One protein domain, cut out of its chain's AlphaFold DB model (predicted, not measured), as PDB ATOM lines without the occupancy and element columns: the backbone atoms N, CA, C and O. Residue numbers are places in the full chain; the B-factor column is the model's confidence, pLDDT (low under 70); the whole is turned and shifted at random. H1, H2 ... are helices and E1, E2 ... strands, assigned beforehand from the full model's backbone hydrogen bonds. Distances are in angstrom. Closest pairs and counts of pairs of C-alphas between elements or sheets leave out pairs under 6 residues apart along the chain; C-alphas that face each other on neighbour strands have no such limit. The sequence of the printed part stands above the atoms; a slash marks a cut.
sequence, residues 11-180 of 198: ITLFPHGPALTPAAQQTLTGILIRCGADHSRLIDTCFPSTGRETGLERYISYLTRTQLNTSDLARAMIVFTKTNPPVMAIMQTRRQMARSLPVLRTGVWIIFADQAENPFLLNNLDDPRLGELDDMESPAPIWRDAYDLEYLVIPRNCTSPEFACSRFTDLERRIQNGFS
ATOM      1  N   ILE A  11     129.752 135.271 182.998       90.44
ATOM      2  CA  ILE A  11     128.409 135.663 183.408       90.44
ATOM      3  C   ILE A  11     127.547 135.894 182.166       90.44
ATOM      4  O   ILE A  11     128.015 136.469 181.180       90.44
ATOM      5  N   THR A  12     126.293 135.446 182.212       91.06
ATOM      6  CA  THR A  12     125.351 135.634 181.102       91.06
ATOM      7  C   THR A  12     124.214 136.544 181.532       91.06
ATOM      8  O   THR A  12     123.532 136.279 182.523       91.06
ATOM      9  N   LEU A  13     124.019 137.626 180.787       91.31
ATOM     10  CA  LEU A  13     123.041 138.671 181.052       91.31
ATOM     11  C   LEU A  13     121.920 138.594 180.014       91.31
ATOM     12  O   LEU A  13     122.190 138.669 178.820       91.31
ATOM     13  N   PHE A  14     120.671 138.492 180.457       89.19
ATOM     14  CA  PHE A  14     119.476 138.461 179.608       89.19
ATOM     15  C   PHE A  14     118.606 139.701 179.865       89.19
ATOM     16  O   PHE A  14     117.585 139.603 180.555       89.19
ATOM     17  N   PRO A  15     118.978 140.881 179.329       85.56
ATOM     18  CA  PRO A  15     118.260 142.138 179.562       85.56
ATOM     19  C   PRO A  15     116.832 142.171 178.995       85.56
ATOM     20  O   PRO A  15     116.104 143.116 179.274       85.56
ATOM     21  N   HIS A  16     116.426 141.173 178.205       80.25
ATOM     22  CA  HIS A  16     115.044 141.015 177.736       80.25
ATOM     23  C   HIS A  16     114.512 139.587 177.946       80.25
ATOM     24  O   HIS A  16     113.719 139.064 177.161       80.25
ATOM     25  N   GLY A  17     114.944 138.955 179.040       72.12
ATOM     26  CA  GLY A  17     114.558 137.603 179.448       72.12
ATOM     27  C   GLY A  17     115.159 136.508 178.557       72.12
ATOM     28  O   GLY A  17     115.867 136.832 177.609       72.12
ATOM     29  N   PRO A  18     114.918 135.220 178.870       66.94
ATOM     30  CA  PRO A  18     115.357 134.083 178.055       66.94
ATOM     31  C   PRO A  18     114.341 133.697 176.961       66.94
ATOM     32  O   PRO A  18     113.202 134.174 176.946       66.94
ATOM     33  N   ALA A  19     114.757 132.825 176.033       62.19
ATOM     34  CA  ALA A  19     113.960 132.362 174.891       62.19
ATOM     35  C   ALA A  19     112.620 131.712 175.303       62.19
ATOM     36  O   ALA A  19     112.495 131.133 176.378       62.19
ATOM     37  N   LEU A  20     111.616 131.833 174.429       70.56
ATOM     38  CA  LEU A  20     110.195 131.626 174.749       70.56
ATOM     39  C   LEU A  20     109.670 130.199 174.524       70.56
ATOM     40  O   LEU A  20     108.605 129.872 175.041       70.56
ATOM     41  N   THR A  21     110.408 129.333 173.819       76.75
ATOM     42  CA  THR A  21     110.028 127.921 173.631       76.75
ATOM     43  C   THR A  21     111.110 126.969 174.149       76.75
ATOM     44  O   THR A  21     112.297 127.294 174.047       76.75
ATOM     45  N   PRO A  22     110.755 125.764 174.648       80.50
ATOM     46  CA  PRO A  22     111.739 124.802 175.154       80.50
ATOM     47  C   PRO A  22     112.817 124.423 174.127       80.50
ATOM     48  O   PRO A  22     113.991 124.321 174.469       80.50
ATOM     49  N   ALA A  23     112.439 124.270 172.854       80.31
ATOM     50  CA  ALA A  23     113.370 123.923 171.780       80.31
ATOM     51  C   ALA A  23     114.360 125.062 171.464       80.31
ATOM     52  O   ALA A  23     115.559 124.828 171.287       80.31
ATOM     53  N   ALA A  24     113.872 126.306 171.424       80.62
ATOM     54  CA  ALA A  24     114.714 127.486 171.247       80.62
ATOM     55  C   ALA A  24     115.670 127.669 172.432       80.62
ATOM     56  O   ALA A  24     116.862 127.905 172.239       80.62
ATOM     57  N   GLN A  25     115.163 127.490 173.653       83.56
ATOM     58  CA  GLN A  25     115.959 127.555 174.870       83.56
ATOM     59  C   GLN A  25     117.053 126.487 174.879       83.56
ATOM     60  O   GLN A  25     118.204 126.819 175.140       83.56
ATOM     61  N   GLN A  26     116.737 125.238 174.528       84.44
ATOM     62  CA  GLN A  26     117.722 124.157 174.456       84.44
ATOM     63  C   GLN A  26     118.848 124.472 173.463       84.44
ATOM     64  O   GLN A  26     120.021 124.276 173.782       84.44
ATOM     65  N   THR A  27     118.499 124.996 172.286       84.19
ATOM     66  CA  THR A  27     119.473 125.371 171.250       84.19
ATOM     67  C   THR A  27     120.374 126.507 171.728       84.19
ATOM     68  O   THR A  27     121.599 126.369 171.734       84.19
ATOM     69  N   LEU A  28     119.775 127.605 172.199       87.00
ATOM     70  CA  LEU A  28     120.501 128.764 172.709       87.00
ATOM     71  C   LEU A  28     121.422 128.377 173.868       87.00
ATOM     72  O   LEU A  28     122.611 128.680 173.844       87.00
ATOM     73  N   THR A  29     120.890 127.671 174.862       86.56
ATOM     74  CA  THR A  29     121.652 127.187 176.011       86.56
ATOM     75  C   THR A  29     122.829 126.320 175.573       86.56
ATOM     76  O   THR A  29     123.949 126.565 176.014       86.56
ATOM     77  N   GLY A  30     122.614 125.355 174.674       87.50
ATOM     78  CA  GLY A  30     123.681 124.479 174.188       87.50
ATOM     79  C   GLY A  30     124.836 125.244 173.536       87.50
ATOM     80  O   GLY A  30     125.998 124.900 173.757       87.50
ATOM     81  N   ILE A  31     124.532 126.300 172.780       88.69
ATOM     82  CA  ILE A  31     125.545 127.158 172.152       88.69
ATOM     83  C   ILE A  31     126.254 128.021 173.202       88.69
ATOM     84  O   ILE A  31     127.482 128.028 173.253       88.69
ATOM     85  N   LEU A  32     125.510 128.690 174.089       89.88
ATOM     86  CA  LEU A  32     126.085 129.563 175.119       89.88
ATOM     87  C   LEU A  32     127.057 128.816 176.042       89.88
ATOM     88  O   LEU A  32     128.147 129.322 176.306       89.88
ATOM     89  N   ILE A  33     126.715 127.599 176.486       89.44
ATOM     90  CA  ILE A  33     127.617 126.758 177.298       89.44
ATOM     91  C   ILE A  33     128.941 126.538 176.580       89.44
ATOM     92  O   ILE A  33     130.005 126.672 177.180       89.44
ATOM     93  N   ARG A  34     128.884 126.189 175.293       88.75
ATOM     94  CA  ARG A  34     130.080 125.903 174.495       88.75
ATOM     95  C   ARG A  34     130.932 127.153 174.286       88.75
ATOM     96  O   ARG A  34     132.153 127.042 174.267       88.75
ATOM     97  N   CYS A  35     130.310 128.331 174.237       88.75
ATOM     98  CA  CYS A  35     131.012 129.615 174.256       88.75
ATOM     99  C   CYS A  35     131.606 129.968 175.640       88.75
ATOM    100  O   CYS A  35     132.323 130.961 175.760       88.75
ATOM    101  N   GLY A  36     131.314 129.200 176.698       88.75
ATOM    102  CA  GLY A  36     131.820 129.417 178.059       88.75
ATOM    103  C   GLY A  36     130.841 130.093 179.024       88.75
ATOM    104  O   GLY A  36     131.281 130.653 180.032       88.75
ATOM    105  N   ALA A  37     129.536 130.084 178.734       88.94
ATOM    106  CA  ALA A  37     128.522 130.587 179.657       88.94
ATOM    107  C   ALA A  37     128.476 129.746 180.938       88.94
ATOM    108  O   ALA A  37     128.437 128.514 180.897       88.94
ATOM    109  N   ASP A  38     128.432 130.416 182.086       84.94
ATOM    110  CA  ASP A  38     128.220 129.771 183.374       84.94
ATOM    111  C   ASP A  38     126.727 129.721 183.711       84.94
ATOM    112  O   ASP A  38     126.104 130.738 184.023       84.94
ATOM    113  N   HIS A  39     126.162 128.514 183.705       71.88
ATOM    114  CA  HIS A  39     124.768 128.277 184.072       71.88
ATOM    115  C   HIS A  39     124.392 128.740 185.474       71.88
ATOM    116  O   HIS A  39     123.240 129.101 185.707       71.88
ATOM    117  N   SER A  40     125.346 128.720 186.403       74.62
ATOM    118  CA  SER A  40     125.118 129.163 187.777       74.62
ATOM    119  C   SER A  40     125.110 130.689 187.909       74.62
ATOM    120  O   SER A  40     124.701 131.213 188.941       74.62
ATOM    121  N   ARG A  41     125.531 131.412 186.860       71.00
ATOM    122  CA  ARG A  41     125.666 132.875 186.827       71.00
ATOM    123  C   ARG A  41     124.875 133.477 185.665       71.00
ATOM    124  O   ARG A  41     125.382 134.291 184.890       71.00
ATOM    125  N   LEU A  42     123.621 133.054 185.554       77.94
ATOM    126  CA  LEU A  42     122.635 133.623 184.646       77.94
ATOM    127  C   LEU A  42     121.843 134.712 185.376       77.94
ATOM    128  O   LEU A  42     121.287 134.460 186.441       77.94
ATOM    129  N   ILE A  43     121.786 135.916 184.804       77.00
ATOM    130  CA  ILE A  43     120.992 137.027 185.334       77.00
ATOM    131  C   ILE A  43     120.008 137.476 184.263       77.00
ATOM    132  O   ILE A  43     120.414 138.030 183.242       77.00
ATOM    133  N   ASP A  44     118.715 137.299 184.507       79.94
ATOM    134  CA  ASP A  44     117.658 137.686 183.576       79.94
ATOM    135  C   ASP A  44     116.765 138.816 184.103       79.94
ATOM    136  O   ASP A  44     116.840 139.243 185.259       79.94
ATOM    137  N   THR A  45     115.945 139.368 183.210       68.94
ATOM    138  CA  THR A  45     114.907 140.324 183.587       68.94
ATOM    139  C   THR A  45     113.628 139.612 184.000       68.94
ATOM    140  O   THR A  45     112.793 139.284 183.158       68.94
ATOM    141  N   CYS A  46     113.420 139.503 185.308       60.88
ATOM    142  CA  CYS A  46     112.114 139.232 185.915       60.88
ATOM    143  C   CYS A  46     111.522 140.493 186.572       60.88
ATOM    144  O   CYS A  46     110.891 140.420 187.624       60.88
ATOM    145  N   PHE A  47     111.749 141.674 185.985       61.34
ATOM    146  CA  PHE A  47     111.312 142.951 186.559       61.34
ATOM    147  C   PHE A  47     110.061 143.474 185.841       61.34
ATOM    148  O   PHE A  47     110.193 144.111 184.793       61.34
ATOM    149  N   PRO A  48     108.841 143.240 186.373       57.31
ATOM    150  CA  PRO A  48     107.646 143.862 185.820       57.31
ATOM    151  C   PRO A  48     107.768 145.389 185.904       57.31
ATOM    152  O   PRO A  48     108.277 145.935 186.888       57.31
ATOM    153  N   SER A  49     107.303 146.088 184.868       58.06
ATOM    154  CA  SER A  49     107.241 147.549 184.832       58.06
ATOM    155  C   SER A  49     106.156 148.033 185.794       58.06
ATOM    156  O   SER A  49     104.977 148.068 185.446       58.06
ATOM    157  N   THR A  50     106.527 148.370 187.027       50.25
ATOM    158  CA  THR A  50     105.590 148.921 188.017       50.25
ATOM    159  C   THR A  50     105.966 150.365 188.341       50.25
ATOM    160  O   THR A  50     106.748 150.620 189.250       50.25
ATOM    161  N   GLY A  51     105.442 151.335 187.586       60.88
ATOM    162  CA  GLY A  51     105.677 152.770 187.817       60.88
ATOM    163  C   GLY A  51     106.339 153.490 186.637       60.88
ATOM    164  O   GLY A  51     106.080 153.148 185.489       60.88
ATOM    165  N   ARG A  52     107.157 154.519 186.929       56.69
ATOM    166  CA  ARG A  52     107.847 155.355 185.919       56.69
ATOM    167  C   ARG A  52     109.113 154.722 185.334       56.69
ATOM    168  O   ARG A  52     109.525 155.124 184.255       56.69
ATOM    169  N   GLU A  53     109.724 153.778 186.047       56.25
ATOM    170  CA  GLU A  53     110.943 153.103 185.597       56.25
ATOM    171  C   GLU A  53     110.619 151.958 184.639       56.25
ATOM    172  O   GLU A  53     109.733 151.132 184.892       56.25
ATOM    173  N   THR A  54     111.384 151.878 183.558       69.62
ATOM    174  CA  THR A  54     111.332 150.756 182.618       69.62
ATOM    175  C   THR A  54     111.959 149.498 183.233       69.62
ATOM    176  O   THR A  54     112.798 149.567 184.135       69.62
ATOM    177  N   GLY A  55     111.597 148.313 182.722       80.00
ATOM    178  CA  GLY A  55     112.199 147.045 183.168       80.00
ATOM    179  C   GLY A  55     113.730 147.017 183.019       80.00
ATOM    180  O   GLY A  55     114.425 146.449 183.861       80.00
ATOM    181  N   LEU A  56     114.264 147.707 182.006       84.62
ATOM    182  CA  LEU A  56     115.702 147.816 181.760       84.62
ATOM    183  C   LEU A  56     116.427 148.681 182.804       84.62
ATOM    184  O   LEU A  56     117.515 148.321 183.248       84.62
ATOM    185  N   GLU A  57     115.845 149.800 183.236       86.19
ATOM    186  CA  GLU A  57     116.447 150.658 184.273       86.19
ATOM    187  C   GLU A  57     116.582 149.920 185.604       86.19
ATOM    188  O   GLU A  57     117.599 150.040 186.296       86.19
ATOM    189  N   ARG A  58     115.589 149.089 185.930       83.31
ATOM    190  CA  ARG A  58     115.628 148.207 187.100       83.31
ATOM    191  C   ARG A  58     116.682 147.126 186.967       83.31
ATOM    192  O   ARG A  58     117.411 146.888 187.923       83.31
ATOM    193  N   TYR A  59     116.799 146.524 185.788       87.19
ATOM    194  CA  TYR A  59     117.837 145.542 185.500       87.19
ATOM    195  C   TYR A  59     119.242 146.132 185.666       87.19
ATOM    196  O   TYR A  59     120.072 145.575 186.378       87.19
ATOM    197  N   ILE A  60     119.487 147.312 185.092       88.94
ATOM    198  CA  ILE A  60     120.750 148.043 185.254       88.94
ATOM    199  C   ILE A  60     121.001 148.349 186.732       88.94
ATOM    200  O   ILE A  60     122.084 148.076 187.240       88.94
ATOM    201  N   SER A  61     119.997 148.867 187.441       87.75
ATOM    202  CA  SER A  61     120.107 149.172 188.872       87.75
ATOM    203  C   SER A  61     120.417 147.928 189.705       87.75
ATOM    204  O   SER A  61     121.209 147.999 190.644       87.75
ATOM    205  N   TYR A  62     119.821 146.786 189.360       87.31
ATOM    206  CA  TYR A  62     120.104 145.500 189.983       87.31
ATOM    207  C   TYR A  62     121.563 145.088 189.768       87.31
ATOM    208  O   TYR A  62     122.241 144.791 190.752       87.31
ATOM    209  N   LEU A  63     122.065 145.141 188.527       88.25
ATOM    210  CA  LEU A  63     123.458 144.807 188.197       88.25
ATOM    211  C   LEU A  63     124.457 145.700 188.940       88.25
ATOM    212  O   LEU A  63     125.450 145.209 189.475       88.25
ATOM    213  N   THR A  64     124.175 147.000 189.038       85.50
ATOM    214  CA  THR A  64     125.011 147.944 189.796       85.50
ATOM    215  C   THR A  64     125.052 147.599 191.289       85.50
ATOM    216  O   THR A  64     126.078 147.778 191.939       85.50
ATOM    217  N   ARG A  65     123.949 147.089 191.852       84.06
ATOM    218  CA  ARG A  65     123.838 146.753 193.283       84.06
ATOM    219  C   ARG A  65     124.390 145.379 193.644       84.06
ATOM    220  O   ARG A  65     124.775 145.189 194.792       84.06
ATOM    221  N   THR A  66     124.436 144.429 192.710       77.94
ATOM    222  CA  THR A  66     124.860 143.044 192.996       77.94
ATOM    223  C   THR A  66     126.362 142.902 193.265       77.94
ATOM    224  O   THR A  66     126.815 141.791 193.519       77.94
ATOM    225  N   GLN A  67     127.134 143.999 193.232       68.88
ATOM    226  CA  GLN A  67     128.593 144.004 193.420       68.88
ATOM    227  C   GLN A  67     129.306 142.972 192.533       68.88
ATOM    228  O   GLN A  67     130.308 142.376 192.929       68.88
ATOM    229  N   LEU A  68     128.783 142.742 191.324       79.25
ATOM    230  CA  LEU A  68     129.438 141.873 190.357       79.25
ATOM    231  C   LEU A  68     130.845 142.409 190.103       79.25
ATOM    232  O   LEU A  68     131.030 143.604 189.858       79.25
ATOM    233  N   ASN A  69     131.837 141.523 190.179       81.25
ATOM    234  CA  ASN A  69     133.221 141.904 189.959       81.25
ATOM    235  C   ASN A  69     133.353 142.508 188.552       81.25
ATOM    236  O   ASN A  69     132.870 141.943 187.569       81.25
ATOM    237  N   THR A  70     134.020 143.656 188.444       81.06
ATOM    238  CA  THR A  70     134.262 144.342 187.170       81.06
ATOM    239  C   THR A  70     134.911 143.412 186.144       81.06
ATOM    240  O   THR A  70     134.569 143.468 184.968       81.06
ATOM    241  N   SER A  71     135.785 142.502 186.582       81.19
ATOM    242  CA  SER A  71     136.401 141.501 185.700       81.19
ATOM    243  C   SER A  71     135.403 140.492 185.120       81.19
ATOM    244  O   SER A  71     135.555 140.092 183.966       81.19
ATOM    245  N   ASP A  72     134.357 140.129 185.867       83.88
ATOM    246  CA  ASP A  72     133.294 139.248 185.376       83.88
ATOM    247  C   ASP A  72     132.416 139.970 184.352       83.88
ATOM    248  O   ASP A  72     132.112 139.422 183.294       83.88
ATOM    249  N   LEU A  73     132.041 141.222 184.639       86.06
ATOM    250  CA  LEU A  73     131.244 142.037 183.722       86.06
ATOM    251  C   LEU A  73     132.006 142.390 182.437       86.06
ATOM    252  O   LEU A  73     131.392 142.479 181.376       86.06
ATOM    253  N   ALA A  74     133.331 142.543 182.504       85.69
ATOM    254  CA  ALA A  74     134.173 142.798 181.332       85.69
ATOM    255  C   ALA A  74     134.176 141.628 180.338       85.69
ATOM    256  O   ALA A  74     134.440 141.811 179.155       85.69
ATOM    257  N   ARG A  75     133.862 140.417 180.809       86.12
ATOM    258  CA  ARG A  75     133.774 139.199 179.991       86.12
ATOM    259  C   ARG A  75     132.342 138.682 179.880       86.12
ATOM    260  O   ARG A  75     132.132 137.506 179.593       86.12
ATOM    261  N   ALA A  76     131.352 139.532 180.147       91.06
ATOM    262  CA  ALA A  76     129.957 139.130 180.109       91.06
ATOM    263  C   ALA A  76     129.517 138.735 178.692       91.06
ATOM    264  O   ALA A  76     129.911 139.357 177.702       91.06
ATOM    265  N   MET A  77     128.638 137.737 178.623       93.25
ATOM    266  CA  MET A  77     127.808 137.470 177.451       93.25
ATOM    267  C   MET A  77     126.466 138.163 177.648       93.25
ATOM    268  O   MET A  77     125.751 137.849 178.599       93.25
ATOM    269  N   ILE A  78     126.107 139.099 176.777       93.44
ATOM    270  CA  ILE A  78     124.831 139.808 176.860       93.44
ATOM    271  C   ILE A  78     123.924 139.305 175.750       93.44
ATOM    272  O   ILE A  78     124.222 139.495 174.578       93.44
ATOM    273  N   VAL A  79     122.829 138.649 176.118       91.81
ATOM    274  CA  VAL A  79     121.996 137.867 175.207       91.81
ATOM    275  C   VAL A  79     120.608 138.483 175.087       91.81
ATOM    276  O   VAL A  79     119.863 138.608 176.059       91.81
ATOM    277  N   PHE A  80     120.234 138.829 173.862       88.62
ATOM    278  CA  PHE A  80     118.904 139.300 173.508       88.62
ATOM    279  C   PHE A  80     118.076 138.159 172.929       88.62
ATOM    280  O   PHE A  80     118.438 137.610 171.891       88.62
ATOM    281  N   THR A  81     116.956 137.817 173.570       81.88
ATOM    282  CA  THR A  81     116.050 136.764 173.069       81.88
ATOM    283  C   THR A  81     114.611 137.234 172.849       81.88
ATOM    284  O   THR A  81     113.833 136.513 172.233       81.88
ATOM    285  N   LYS A  82     114.225 138.409 173.365       73.00
ATOM    286  CA  LYS A  82     112.917 139.039 173.120       73.00
ATOM    287  C   LYS A  82     113.136 140.520 172.855       73.00
ATOM    288  O   LYS A  82     113.859 141.170 173.594       73.00
ATOM    289  N   THR A  83     112.522 141.074 171.818       62.69
ATOM    290  CA  THR A  83     112.640 142.508 171.519       62.69
ATOM    291  C   THR A  83     111.342 142.996 170.899       62.69
ATOM    292  O   THR A  83     110.954 142.496 169.843       62.69
ATOM    293  N   ASN A  84     110.673 143.954 171.540       51.91
ATOM    294  CA  ASN A  84     109.472 144.587 171.003       51.91
ATOM    295  C   ASN A  84     109.476 146.099 171.306       51.91
ATOM    296  O   ASN A  84     109.451 146.449 172.489       51.91
ATOM    297  N   PRO A  85     109.476 146.989 170.289       56.03
ATOM    298  CA  PRO A  85     109.727 146.738 168.857       56.03
ATOM    299  C   PRO A  85     111.216 146.400 168.552       56.03
ATOM    300  O   PRO A  85     112.083 146.711 169.369       56.03
ATOM    301  N   PRO A  86     111.548 145.725 167.428       78.00
ATOM    302  CA  PRO A  86     112.848 145.066 167.223       78.00
ATOM    303  C   PRO A  86     113.941 145.964 166.604       78.00
ATOM    304  O   PRO A  86     113.667 147.070 166.149       78.00
ATOM    305  N   VAL A  87     115.190 145.469 166.631       79.75
ATOM    306  CA  VAL A  87     116.479 146.118 166.266       79.75
ATOM    307  C   VAL A  87     116.790 147.405 167.042       79.75
ATOM    308  O   VAL A  87     117.766 147.458 167.788       79.75
ATOM    309  N   MET A  88     115.921 148.413 166.984       82.00
ATOM    310  CA  MET A  88     116.087 149.670 167.722       82.00
ATOM    311  C   MET A  88     116.153 149.446 169.237       82.00
ATOM    312  O   MET A  88     116.981 150.056 169.912       82.00
ATOM    313  N   ALA A  89     115.348 148.523 169.778       83.44
ATOM    314  CA  ALA A  89     115.418 148.158 171.192       83.44
ATOM    315  C   ALA A  89     116.754 147.496 171.568       83.44
ATOM    316  O   ALA A  89     117.245 147.726 172.672       83.44
ATOM    317  N   ILE A  90     117.366 146.717 170.668       88.06
ATOM    318  CA  ILE A  90     118.691 146.106 170.878       88.06
ATOM    319  C   ILE A  90     119.741 147.207 170.994       88.06
ATOM    320  O   ILE A  90     120.447 147.286 172.002       88.06
ATOM    321  N   MET A  91     119.773 148.106 170.006       87.94
ATOM    322  CA  MET A  91     120.713 149.229 169.960       87.94
ATOM    323  C   MET A  91     120.540 150.145 171.174       87.94
ATOM    324  O   MET A  91     121.511 150.494 171.845       87.94
ATOM    325  N   GLN A  92     119.296 150.504 171.511       88.06
ATOM    326  CA  GLN A  92     118.992 151.335 172.674       88.06
ATOM    327  C   GLN A  92     119.413 150.648 173.974       88.06
ATOM    328  O   GLN A  92     120.033 151.289 174.825       88.06
ATOM    329  N   THR A  93     119.133 149.351 174.118       90.00
ATOM    330  CA  THR A  93     119.500 148.592 175.318       90.00
ATOM    331  C   THR A  93     121.006 148.530 175.482       90.00
ATOM    332  O   THR A  93     121.511 148.859 176.558       90.00
ATOM    333  N   ARG A  94     121.741 148.196 174.414       92.00
ATOM    334  CA  ARG A  94     123.205 148.191 174.433       92.00
ATOM    335  C   ARG A  94     123.754 149.547 174.839       92.00
ATOM    336  O   ARG A  94     124.564 149.618 175.759       92.00
ATOM    337  N   ARG A  95     123.281 150.631 174.220       90.38
ATOM    338  CA  ARG A  95     123.730 151.996 174.536       90.38
ATOM    339  C   ARG A  95     123.428 152.388 175.978       90.38
ATOM    340  O   ARG A  95     124.297 152.934 176.651       90.38
ATOM    341  N   GLN A  96     122.221 152.110 176.466       90.75
ATOM    342  CA  GLN A  96     121.819 152.463 177.826       90.75
ATOM    343  C   GLN A  96     122.614 151.666 178.866       90.75
ATOM    344  O   GLN A  96     123.145 152.252 179.810       90.75
ATOM    345  N   MET A  97     122.772 150.357 178.666       91.75
ATOM    346  CA  MET A  97     123.582 149.511 179.543       91.75
ATOM    347  C   MET A  97     125.061 149.898 179.505       91.75
ATOM    348  O   MET A  97     125.654 150.076 180.559       91.75
ATOM    349  N   ALA A  98     125.653 150.104 178.327       90.75
ATOM    350  CA  ALA A  98     127.059 150.493 178.178       90.75
ATOM    351  C   ALA A  98     127.359 151.931 178.646       90.75
ATOM    352  O   ALA A  98     128.517 152.281 178.886       90.75
ATOM    353  N   ARG A  99     126.339 152.788 178.755       90.38
ATOM    354  CA  ARG A  99     126.447 154.110 179.387       90.38
ATOM    355  C   ARG A  99     126.433 153.995 180.908       90.38
ATOM    356  O   ARG A  99     127.252 154.636 181.558       90.38
ATOM    357  N   SER A 100     125.521 153.200 181.464       90.25
ATOM    358  CA  SER A 100     125.376 153.041 182.916       90.25
ATOM    359  C   SER A 100     126.429 152.116 183.532       90.25
ATOM    360  O   SER A 100     126.816 152.299 184.680       90.25
ATOM    361  N   LEU A 101     126.909 151.138 182.762       90.50
ATOM    362  CA  LEU A 101     127.918 150.149 183.131       90.50
ATOM    363  C   LEU A 101     128.989 150.100 182.023       90.50
ATOM    364  O   LEU A 101     128.964 149.197 181.183       90.50
ATOM    365  N   PRO A 102     129.941 151.057 181.992       89.81
ATOM    366  CA  PRO A 102     130.928 151.179 180.912       89.81
ATOM    367  C   PRO A 102     131.760 149.922 180.655       89.81
ATOM    368  O   PRO A 102     132.171 149.677 179.525       89.81
ATOM    369  N   VAL A 103     131.950 149.093 181.682       88.75
ATOM    370  CA  VAL A 103     132.632 147.798 181.580       88.75
ATOM    371  C   VAL A 103     131.987 146.860 180.543       88.75
ATOM    372  O   VAL A 103     132.693 146.128 179.852       88.75
ATOM    373  N   LEU A 104     130.666 146.946 180.337       90.69
ATOM    374  CA  LEU A 104     129.930 146.114 179.375       90.69
ATOM    375  C   LEU A 104     130.234 146.443 177.910       90.69
ATOM    376  O   LEU A 104     129.824 145.702 177.017       90.69
ATOM    377  N   ARG A 105     130.971 147.525 177.632       89.19
ATOM    378  CA  ARG A 105     131.468 147.811 176.279       89.19
ATOM    379  C   ARG A 105     132.430 146.734 175.774       89.19
ATOM    380  O   ARG A 105     132.539 146.558 174.568       89.19
ATOM    381  N   THR A 106     133.084 146.024 176.696       87.75
ATOM    382  CA  THR A 106     134.011 144.920 176.398       87.75
ATOM    383  C   THR A 106     133.346 143.539 176.383       87.75
ATOM    384  O   THR A 106     133.968 142.568 175.963       87.75
ATOM    385  N   GLY A 107     132.075 143.454 176.794       90.25
ATOM    386  CA  GLY A 107     131.296 142.221 176.734       90.25
ATOM    387  C   GLY A 107     130.870 141.871 175.307       90.25
ATOM    388  O   GLY A 107     130.755 142.745 174.442       90.25
ATOM    389  N   VAL A 108     130.594 140.590 175.070       93.81
ATOM    390  CA  VAL A 108     130.109 140.104 173.773       93.81
ATOM    391  C   VAL A 108     128.588 140.160 173.748       93.81
ATOM    392  O   VAL A 108     127.916 139.583 174.604       93.81
ATOM    393  N   TRP A 109     128.044 140.848 172.747       94.75
ATOM    394  CA  TRP A 109     126.608 141.034 172.570       94.75
ATOM    395  C   TRP A 109     126.078 140.017 171.561       94.75
ATOM    396  O   TRP A 109     126.596 139.900 170.453       94.75
ATOM    397  N   ILE A 110     125.057 139.270 171.963       93.56
ATOM    398  CA  ILE A 110     124.500 138.129 171.243       93.56
ATOM    399  C   ILE A 110     123.015 138.383 171.000       93.56
ATOM    400  O   ILE A 110     122.279 138.773 171.905       93.56
ATOM    401  N   ILE A 111     122.565 138.117 169.783       90.81
ATOM    402  CA  ILE A 111     121.167 138.178 169.376       90.81
ATOM    403  C   ILE A 111     120.731 136.758 169.048       90.81
ATOM    404  O   ILE A 111     121.206 136.177 168.078       90.81
ATOM    405  N   PHE A 112     119.821 136.191 169.832       89.19
ATOM    406  CA  PHE A 112     119.179 134.938 169.459       89.19
ATOM    407  C   PHE A 112     117.975 135.236 168.565       89.19
ATOM    408  O   PHE A 112     116.974 135.795 169.020       89.19
ATOM    409  N   ALA A 113     118.085 134.885 167.288       85.19
ATOM    410  CA  ALA A 113     117.091 135.188 166.274       85.19
ATOM    411  C   ALA A 113     116.212 133.962 165.986       85.19
ATOM    412  O   ALA A 113     116.572 133.065 165.223       85.19
ATOM    413  N   ASP A 114     115.029 133.931 166.598       80.75
ATOM    414  CA  ASP A 114     113.994 132.943 166.299       80.75
ATOM    415  C   ASP A 114     112.981 133.541 165.321       80.75
ATOM    416  O   ASP A 114     112.134 134.341 165.714       80.75
ATOM    417  N   GLN A 115     113.060 133.159 164.044       76.56
ATOM    418  CA  GLN A 115     112.166 133.676 163.004       76.56
ATOM    419  C   GLN A 115     110.685 133.379 163.286       76.56
ATOM    420  O   GLN A 115     109.825 134.142 162.851       76.56
ATOM    421  N   ALA A 116     110.377 132.301 164.017       76.75
ATOM    422  CA  ALA A 116     109.000 131.959 164.361       76.75
ATOM    423  C   ALA A 116     108.412 132.925 165.403       76.75
ATOM    424  O   ALA A 116     107.223 133.229 165.361       76.75
ATOM    425  N   GLU A 117     109.249 133.426 166.312       72.88
ATOM    426  CA  GLU A 117     108.839 134.310 167.411       72.88
ATOM    427  C   GLU A 117     109.017 135.794 167.059       72.88
ATOM    428  O   GLU A 117     108.251 136.647 167.504       72.88
ATOM    429  N   ASN A 118     110.039 136.124 166.266       71.50
ATOM    430  CA  ASN A 118     110.368 137.494 165.889       71.50
ATOM    431  C   ASN A 118     110.824 137.595 164.422       71.50
ATOM    432  O   ASN A 118     111.996 137.874 164.147       71.50
ATOM    433  N   PRO A 119     109.905 137.401 163.458       73.25
ATOM    434  CA  PRO A 119     110.234 137.483 162.034       73.25
ATOM    435  C   PRO A 119     110.726 138.881 161.635       73.25
ATOM    436  O   PRO A 119     111.558 139.024 160.743       73.25
ATOM    437  N   PHE A 120     110.250 139.921 162.329       75.62
ATOM    438  CA  PHE A 120     110.649 141.302 162.075       75.62
ATOM    439  C   PHE A 120     112.130 141.553 162.349       75.62
ATOM    440  O   PHE A 120     112.726 142.353 161.637       75.62
ATOM    441  N   LEU A 121     112.730 140.894 163.342       78.00
ATOM    442  CA  LEU A 121     114.142 141.085 163.661       78.00
ATOM    443  C   LEU A 121     115.024 140.751 162.452       78.00
ATOM    444  O   LEU A 121     115.704 141.635 161.948       78.00
ATOM    445  N   LEU A 122     114.947 139.519 161.943       76.38
ATOM    446  CA  LEU A 122     115.770 139.068 160.813       76.38
ATOM    447  C   LEU A 122     115.511 139.874 159.536       76.38
ATOM    448  O   LEU A 122     116.457 140.233 158.847       76.38
ATOM    449  N   ASN A 123     114.253 140.229 159.266       79.00
ATOM    450  CA  ASN A 123     113.888 140.991 158.068       79.00
ATOM    451  C   ASN A 123     114.427 142.433 158.055       79.00
ATOM    452  O   ASN A 123     114.380 143.075 157.011       79.00
ATOM    453  N   ASN A 124     114.874 142.965 159.198       81.88
ATOM    454  CA  ASN A 124     115.329 144.354 159.323       81.88
ATOM    455  C   ASN A 124     116.809 144.481 159.715       81.88
ATOM    456  O   ASN A 124     117.305 145.602 159.784       81.88
ATOM    457  N   LEU A 125     117.527 143.380 159.975       77.81
ATOM    458  CA  LEU A 125     118.965 143.449 160.285       77.81
ATOM    459  C   LEU A 125     119.791 143.983 159.106       77.81
ATOM    460  O   LEU A 125     120.836 144.581 159.339       77.81
ATOM    461  N   ASP A 126     119.300 143.812 157.877       73.62
ATOM    462  CA  ASP A 126     119.951 144.276 156.646       73.62
ATOM    463  C   ASP A 126     119.343 145.585 156.096       73.62
ATOM    464  O   ASP A 126     119.565 145.958 154.947       73.62
ATOM    465  N   ASP A 127     118.533 146.303 156.894       84.44
ATOM    466  CA  ASP A 127     118.140 147.674 156.539       84.44
ATOM    467  C   ASP A 127     119.381 148.577 156.666       84.44
ATOM    468  O   ASP A 127     119.891 148.730 157.783       84.44
ATOM    469  N   PRO A 128     119.828 149.257 155.589       80.44
ATOM    470  CA  PRO A 128     121.034 150.088 155.612       80.44
ATOM    471  C   PRO A 128     121.018 151.207 156.663       80.44
ATOM    472  O   PRO A 128     122.061 151.752 157.018       80.44
ATOM    473  N   ARG A 129     119.837 151.600 157.156       83.62
ATOM    474  CA  ARG A 129     119.692 152.609 158.222       83.62
ATOM    475  C   ARG A 129     119.954 152.040 159.612       83.62
ATOM    476  O   ARG A 129     120.167 152.808 160.548       83.62
ATOM    477  N   LEU A 130     119.852 150.725 159.757       84.50
ATOM    478  CA  LEU A 130     119.976 150.010 161.020       84.50
ATOM    479  C   LEU A 130     121.332 149.322 161.143       84.50
ATOM    480  O   LEU A 130     121.850 149.241 162.256       84.50
ATOM    481  N   GLY A 131     121.920 148.891 160.029       86.81
ATOM    482  CA  GLY A 131     123.237 148.274 160.004       86.81
ATOM    483  C   GLY A 131     123.466 147.425 158.762       86.81
ATOM    484  O   GLY A 131     122.731 147.521 157.783       86.81
ATOM    485  N   GLU A 132     124.486 146.583 158.840       89.50
ATOM    486  CA  GLU A 132     124.819 145.580 157.833       89.50
ATOM    487  C   GLU A 132     125.001 144.214 158.500       89.50
ATOM    488  O   GLU A 132     125.522 144.107 159.618       89.50
ATOM    489  N   LEU A 133     124.550 143.157 157.828       88.44
ATOM    490  CA  LEU A 133     124.763 141.784 158.267       88.44
ATOM    491  C   LEU A 133     125.925 141.174 157.473       88.44
ATOM    492  O   LEU A 133     125.833 141.003 156.260       88.44
ATOM    493  N   ASP A 134     127.017 140.833 158.154       84.06
ATOM    494  CA  ASP A 134     128.136 140.108 157.548       84.06
ATOM    495  C   ASP A 134     127.714 138.677 157.213       84.06
ATOM    496  O   ASP A 134     127.253 137.951 158.098       84.06
ATOM    497  N   ASP A 135     127.937 138.287 155.956       75.06
ATOM    498  CA  ASP A 135     127.775 136.933 155.428       75.06
ATOM    499  C   ASP A 135     126.453 136.264 155.852       75.06
ATOM    500  O   ASP A 135     126.409 135.440 156.766       75.06
ATOM    501  N   MET A 136     125.350 136.613 155.179       70.88
ATOM    502  CA  MET A 136     124.015 136.066 155.478       70.88
ATOM    503  C   MET A 136     123.919 134.534 155.388       70.88
ATOM    504  O   MET A 136     123.009 133.949 155.975       70.88
ATOM    505  N   GLU A 137     124.821 133.882 154.652       78.75
ATOM    506  CA  GLU A 137     124.860 132.420 154.538       78.75
ATOM    507  C   GLU A 137     125.577 131.766 155.728       78.75
ATOM    508  O   GLU A 137     125.482 130.552 155.943       78.75
ATOM    509  N   SER A 138     126.256 132.571 156.548       83.94
ATOM    510  CA  SER A 138     126.921 132.130 157.762       83.94
ATOM    511  C   SER A 138     125.912 131.558 158.764       83.94
ATOM    512  O   SER A 138     124.884 132.177 159.045       83.94
ATOM    513  N   PRO A 139     126.205 130.420 159.418       84.69
ATOM    514  CA  PRO A 139     125.327 129.862 160.447       84.69
ATOM    515  C   PRO A 139     125.326 130.685 161.749       84.69
ATOM    516  O   PRO A 139     124.529 130.402 162.645       84.69
ATOM    517  N   ALA A 140     126.225 131.668 161.874       89.19
ATOM    518  CA  ALA A 140     126.264 132.642 162.960       89.19
ATOM    519  C   ALA A 140     126.849 133.979 162.447       89.19
ATOM    520  O   ALA A 140     128.048 134.237 162.636       89.19
ATOM    521  N   PRO A 141     126.048 134.794 161.735       91.19
ATOM    522  CA  PRO A 141     126.523 136.028 161.123       91.19
ATOM    523  C   PRO A 141     126.808 137.109 162.171       91.19
ATOM    524  O   PRO A 141     126.320 137.060 163.307       91.19
ATOM    525  N   ILE A 142     127.614 138.098 161.786       92.19
ATOM    526  CA  ILE A 142     127.892 139.270 162.620       92.19
ATOM    527  C   ILE A 142     127.060 140.424 162.090       92.19
ATOM    528  O   ILE A 142     127.228 140.844 160.954       92.19
ATOM    529  N   TRP A 143     126.178 140.958 162.920       92.69
ATOM    530  CA  TRP A 143     125.480 142.191 162.594       92.69
ATOM    531  C   TRP A 143     126.271 143.380 163.126       92.69
ATOM    532  O   TRP A 143     126.643 143.392 164.302       92.69
ATOM    533  N   ARG A 144     126.524 144.371 162.279       91.88
ATOM    534  CA  ARG A 144     127.145 145.642 162.643       91.88
ATOM    535  C   ARG A 144     126.086 146.726 162.546       91.88
ATOM    536  O   ARG A 144     125.573 146.987 161.465       91.88
ATOM    537  N   ASP A 145     125.741 147.336 163.676       89.75
ATOM    538  CA  ASP A 145     124.713 148.376 163.684       89.75
ATOM    539  C   ASP A 145     125.208 149.705 163.086       89.75
ATOM    540  O   ASP A 145     126.391 149.891 162.796       89.75
ATOM    541  N   ALA A 146     124.299 150.669 162.935       87.31
ATOM    542  CA  ALA A 146     124.600 152.006 162.416       87.31
ATOM    543  C   ALA A 146     125.644 152.807 163.234       87.31
ATOM    544  O   ALA A 146     126.049 153.895 162.818       87.31
ATOM    545  N   TYR A 147     126.070 152.312 164.400       85.75
ATOM    546  CA  TYR A 147     127.124 152.885 165.238       85.75
ATOM    547  C   TYR A 147     128.418 152.059 165.214       85.75
ATOM    548  O   TYR A 147     129.278 152.274 166.071       85.75
ATOM    549  N   ASP A 148     128.558 151.143 164.251       87.50
ATOM    550  CA  ASP A 148     129.699 150.231 164.108       87.50
ATOM    551  C   ASP A 148     129.863 149.288 165.317       87.50
ATOM    552  O   ASP A 148     130.953 148.825 165.656       87.50
ATOM    553  N   LEU A 149     128.761 149.006 166.023       89.94
ATOM    554  CA  LEU A 149     128.759 148.060 167.129       89.94
ATOM    555  C   LEU A 149     128.388 146.671 166.617       89.94
ATOM    556  O   LEU A 149     127.344 146.473 166.002       89.94
ATOM    557  N   GLU A 150     129.233 145.693 166.924       93.19
ATOM    558  CA  GLU A 150     129.086 144.328 166.417       93.19
ATOM    559  C   GLU A 150     128.317 143.423 167.386       93.19
ATOM    560  O   GLU A 150     128.524 143.476 168.605       93.19
ATOM    561  N   TYR A 151     127.450 142.574 166.840       93.50
ATOM    562  CA  TYR A 151     126.626 141.605 167.555       93.50
ATOM    563  C   TYR A 151     126.742 140.242 166.877       93.50
ATOM    564  O   TYR A 151     126.647 140.138 165.656       93.50
ATOM    565  N   LEU A 152     126.894 139.182 167.668       93.88
ATOM    566  CA  LEU A 152     126.800 137.816 167.164       93.88
ATOM    567  C   LEU A 152     125.330 137.428 167.024       93.88
ATOM    568  O   LEU A 152     124.611 137.373 168.022       93.88
ATOM    569  N   VAL A 153     124.885 137.121 165.812       91.81
ATOM    570  CA  VAL A 153     123.526 136.638 165.564       91.81
ATOM    571  C   VAL A 153     123.538 135.114 165.577       91.81
ATOM    572  O   VAL A 153     124.278 134.474 164.837       91.81
ATOM    573  N   ILE A 154     122.716 134.520 166.436       90.06
ATOM    574  CA  ILE A 154     122.521 133.075 166.538       90.06
ATOM    575  C   ILE A 154     121.101 132.777 166.062       90.06
ATOM    576  O   ILE A 154     120.150 132.975 166.827       90.06
ATOM    577  N   PRO A 155     120.919 132.323 164.816       86.12
ATOM    578  CA  PRO A 155     119.605 131.939 164.340       86.12
ATOM    579  C   PRO A 155     119.157 130.639 165.023       86.12
ATOM    580  O   PRO A 155     119.971 129.786 165.385       86.12
ATOM    581  N   ARG A 156     117.845 130.452 165.196       83.75
ATOM    582  CA  ARG A 156     117.287 129.245 165.840       83.75
ATOM    583  C   ARG A 156     117.725 127.941 165.173       83.75
ATOM    584  O   ARG A 156     117.841 126.924 165.846       83.75
ATOM    585  N   ASN A 157     117.943 127.959 163.865       81.88
ATOM    586  CA  ASN A 157     118.385 126.812 163.077       81.88
ATOM    587  C   ASN A 157     119.917 126.702 162.979       81.88
ATOM    588  O   ASN A 157     120.400 126.023 162.077       81.88
ATOM    589  N   CYS A 158     120.686 127.345 163.866       84.25
ATOM    590  CA  CYS A 158     122.143 127.222 163.892       84.25
ATOM    591  C   CYS A 158     122.556 125.748 164.063       84.25
ATOM    592  O   CYS A 158     122.438 125.166 165.142       84.25
ATOM    593  N   THR A 159     123.035 125.138 162.979       79.94
ATOM    594  CA  THR A 159     123.388 123.710 162.919       79.94
ATOM    595  C   THR A 159     124.818 123.421 163.370       79.94
ATOM    596  O   THR A 159     125.166 122.258 163.564       79.94
ATOM    597  N   SER A 160     125.646 124.454 163.559       85.94
ATOM    598  CA  SER A 160     127.053 124.315 163.948       85.94
ATOM    599  C   SER A 160     127.383 125.159 165.185       85.94
ATOM    600  O   SER A 160     127.854 126.296 165.070       85.94
ATOM    601  N   PRO A 161     127.167 124.610 166.396       84.94
ATOM    602  CA  PRO A 161     127.567 125.258 167.640       84.94
ATOM    603  C   PRO A 161     129.064 125.587 167.686       84.94
ATOM    604  O   PRO A 161     129.449 126.619 168.228       84.94
ATOM    605  N   GLU A 162     129.912 124.736 167.104       87.81
ATOM    606  CA  GLU A 162     131.359 124.948 167.018       87.81
ATOM    607  C   GLU A 162     131.694 126.209 166.216       87.81
ATOM    608  O   GLU A 162     132.539 127.001 166.636       87.81
ATOM    609  N   PHE A 163     130.992 126.438 165.103       88.50
ATOM    610  CA  PHE A 163     131.167 127.645 164.304       88.50
ATOM    611  C   PHE A 163     130.743 128.898 165.079       88.50
ATOM    612  O   PHE A 163     131.488 129.878 165.121       88.50
ATOM    613  N   ALA A 164     129.594 128.852 165.761       89.56
ATOM    614  CA  ALA A 164     129.137 129.954 166.608       89.56
ATOM    615  C   ALA A 164     130.150 130.285 167.722       89.56
ATOM    616  O   ALA A 164     130.409 131.458 167.988       89.56
ATOM    617  N   CYS A 165     130.789 129.273 168.319       90.38
ATOM    618  CA  CYS A 165     131.850 129.461 169.318       90.38
ATOM    619  C   CYS A 165     133.117 130.092 168.728       90.38
ATOM    620  O   CYS A 165     133.749 130.934 169.374       90.38
ATOM    621  N   SER A 166     133.491 129.709 167.505       90.75
ATOM    622  CA  SER A 166     134.612 130.335 166.800       90.75
ATOM    623  C   SER A 166     134.326 131.815 166.545       90.75
ATOM    624  O   SER A 166     135.115 132.665 166.949       90.75
ATOM    625  N   ARG A 167     133.152 132.137 165.981       91.88
ATOM    626  CA  ARG A 167     132.722 133.525 165.731       91.88
ATOM    627  C   ARG A 167     132.632 134.344 167.018       91.88
ATOM    628  O   ARG A 167     133.058 135.496 167.029       91.88
ATOM    629  N   PHE A 168     132.140 133.750 168.107       93.06
ATOM    630  CA  PHE A 168     132.151 134.368 169.435       93.06
ATOM    631  C   PHE A 168     133.575 134.735 169.867       93.06
ATOM    632  O   PHE A 168     133.822 135.870 170.263       93.06
ATOM    633  N   THR A 169     134.512 133.792 169.760       91.38
ATOM    634  CA  THR A 169     135.914 133.987 170.163       91.38
ATOM    635  C   THR A 169     136.596 135.067 169.322       91.38
ATOM    636  O   THR A 169     137.339 135.897 169.846       91.38
ATOM    637  N   ASP A 170     136.330 135.090 168.018       91.19
ATOM    638  CA  ASP A 170     136.871 136.102 167.112       91.19
ATOM    639  C   ASP A 170     136.290 137.491 167.396       91.19
ATOM    640  O   ASP A 170     137.027 138.479 167.394       91.19
ATOM    641  N   LEU A 171     134.990 137.582 167.690       91.75
ATOM    642  CA  LEU A 171     134.349 138.824 168.120       91.75
ATOM    643  C   LEU A 171     134.907 139.309 169.466       91.75
ATOM    644  O   LEU A 171     135.268 140.475 169.587       91.75
ATOM    645  N   GLU A 172     135.053 138.420 170.450       91.25
ATOM    646  CA  GLU A 172     135.656 138.740 171.751       91.25
ATOM    647  C   GLU A 172     137.072 139.309 171.580       91.25
ATOM    648  O   GLU A 172     137.395 140.361 172.137       91.25
ATOM    649  N   ARG A 173     137.897 138.673 170.740       89.81
ATOM    650  CA  ARG A 173     139.255 139.140 170.427       89.81
ATOM    651  C   ARG A 173     139.247 140.513 169.755       89.81
ATOM    652  O   ARG A 173     140.048 141.371 170.121       89.81
ATOM    653  N   ARG A 174     138.351 140.744 168.789       89.38
ATOM    654  CA  ARG A 174     138.211 142.045 168.110       89.38
ATOM    655  C   ARG A 174     137.808 143.149 169.074       89.38
ATOM    656  O   ARG A 174     138.429 144.206 169.051       89.38
ATOM    657  N   ILE A 175     136.843 142.892 169.954       88.00
ATOM    658  CA  ILE A 175     136.409 143.853 170.973       88.00
ATOM    659  C   ILE A 175     137.577 144.198 171.902       88.00
ATOM    660  O   ILE A 175     137.855 145.373 172.111       88.00
ATOM    661  N   GLN A 176     138.309 143.200 172.405       83.50
ATOM    662  CA  GLN A 176     139.459 143.420 173.294       83.50
ATOM    663  C   GLN A 176     140.597 144.204 172.615       83.50
ATOM    664  O   GLN A 176     141.176 145.116 173.214       83.50
ATOM    665  N   ASN A 177     140.888 143.897 171.348       82.00
ATOM    666  CA  ASN A 177     141.922 144.585 170.571       82.00
ATOM    667  C   ASN A 177     141.504 146.011 170.180       82.00
ATOM    668  O   ASN A 177     142.310 146.935 170.274       82.00
ATOM    669  N   GLY A 178     140.244 146.204 169.782       68.69
ATOM    670  CA  GLY A 178     139.685 147.507 169.427       68.69
ATOM    671  C   GLY A 178     139.610 148.449 170.626       68.69
ATOM    672  O   GLY A 178     139.963 149.619 170.499       68.69
ATOM    673  N   PHE A 179     139.257 147.940 171.811       54.91
ATOM    674  CA  PHE A 179     139.246 148.729 173.050       54.91
ATOM    675  C   PHE A 179     140.646 149.173 173.487       54.91
ATOM    676  O   PHE A 179     140.799 150.247 174.057       54.91
ATOM    677  N   SER A 180     141.670 148.378 173.171       48.81
ATOM    678  CA  SER A 180     143.069 148.744 173.420       48.81
ATOM    679  C   SER A 180     143.578 149.833 172.461       48.81
ATOM    680  O   SER A 180     144.564 150.494 172.764       48.81
TER     681      SER A 180
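This is residues 11 to 180 of the 198 residues of an uncharacterized protein of Parcubacteria group bacterium ADurb.Bin192 (UniProt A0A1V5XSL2). A strongly twisted sheet of seven strands makes the core, with H1 and H7 packed on one face and H4 and H6 on the other: three layers, helices on both faces of a sheet. H2 and H3 only graze the sheet, and E5 and E6 make a hairpin at the edge farthest from E2. The printed part has 170 residues, with named elements in the order E1 H1 E2 H2 H3 E3 H4 H5 E4 H6 E5 E6 E7 H7, seven helices and seven strands, class mixed. The sheet's order is E2 E1 E3 E4 E7 E6 E5, mixed parallel and antiparallel. The whole is compact, with a radius of gyration of the C-alphas of 15.0 A and spans of 41 by 34 by 33 A.

E3, residues 77 to 80, is parallel to E4, residues 108 to 113, at 29 degrees; N 80 and O 110, 2.8 A apart, are within hydrogen-bond range, like the next pairs. E1, residues 11 to 14, is parallel to E3 (N 13 and O 77, 2.8 A) and to edge strand E2, residues 37 to 44 (N 14 and O 43, 2.8 A). E7, residues 150 to 155, is parallel to E4 (N 154 and O 111, 2.8 A). E5, residues 131 to 134, E6, residues 142 to 145, and E7 form a meander, each strand the antiparallel neighbour of the one before (N 134 and O 142, 2.8 A; N 151 and O 143, 2.8 A). H7, residues 161 to 180, is over E4 and E7 at a height of 8.3 A. H1, residues 22 to 34, on the same face, touches H7 with residues 30 to 34 alone; the closest C-alphas, of Ile 31 and Pro 161, are 5.3 A apart. H4, residues 88 to 100, and H6, residues 119 to 124, are on the opposite face, at heights of 10.2 A and 9.0 A. H2, residues 55 to 65, only just touches H4, with 3 pairs of C-alphas within 8 A. H5, residues 102 to 106, touches H3, residues 70 to 74 (closest C-alphas Ala 74 and Val 103, 5.2 A). E1 H1 E2 and E3 H4 H5 E4 are strand-helix-strand units, parallel neighbours joined through helices; E2 H2 H3 E3 and E4 H6 E5 are split ones, with strands between; each crossover is right-handed. Every O i to N i+4 pair is within range in H2, H3, H4, H6 and H7; H1 has 8 of 9, and H5 0 of 1 but 2 of 2 O i to N i+3 pairs.

E1 begins at C-alpha 11, (128.409, 135.663, 183.408). H7, 28.7 A long, ends at C-alpha 180, (143.069, 148.744, 173.420). H1 spans 18.4 A, H4 18.1 A, E4 15.8 A and E7 15.7 A.

The C-alphas of Gly 51 and Glu 137, the two farthest apart, are 43.5 A apart. The printed part has no cut, and no link is long. Mean pLDDT of the printed part is 82.6; residues 45 to 54 are among those under 70.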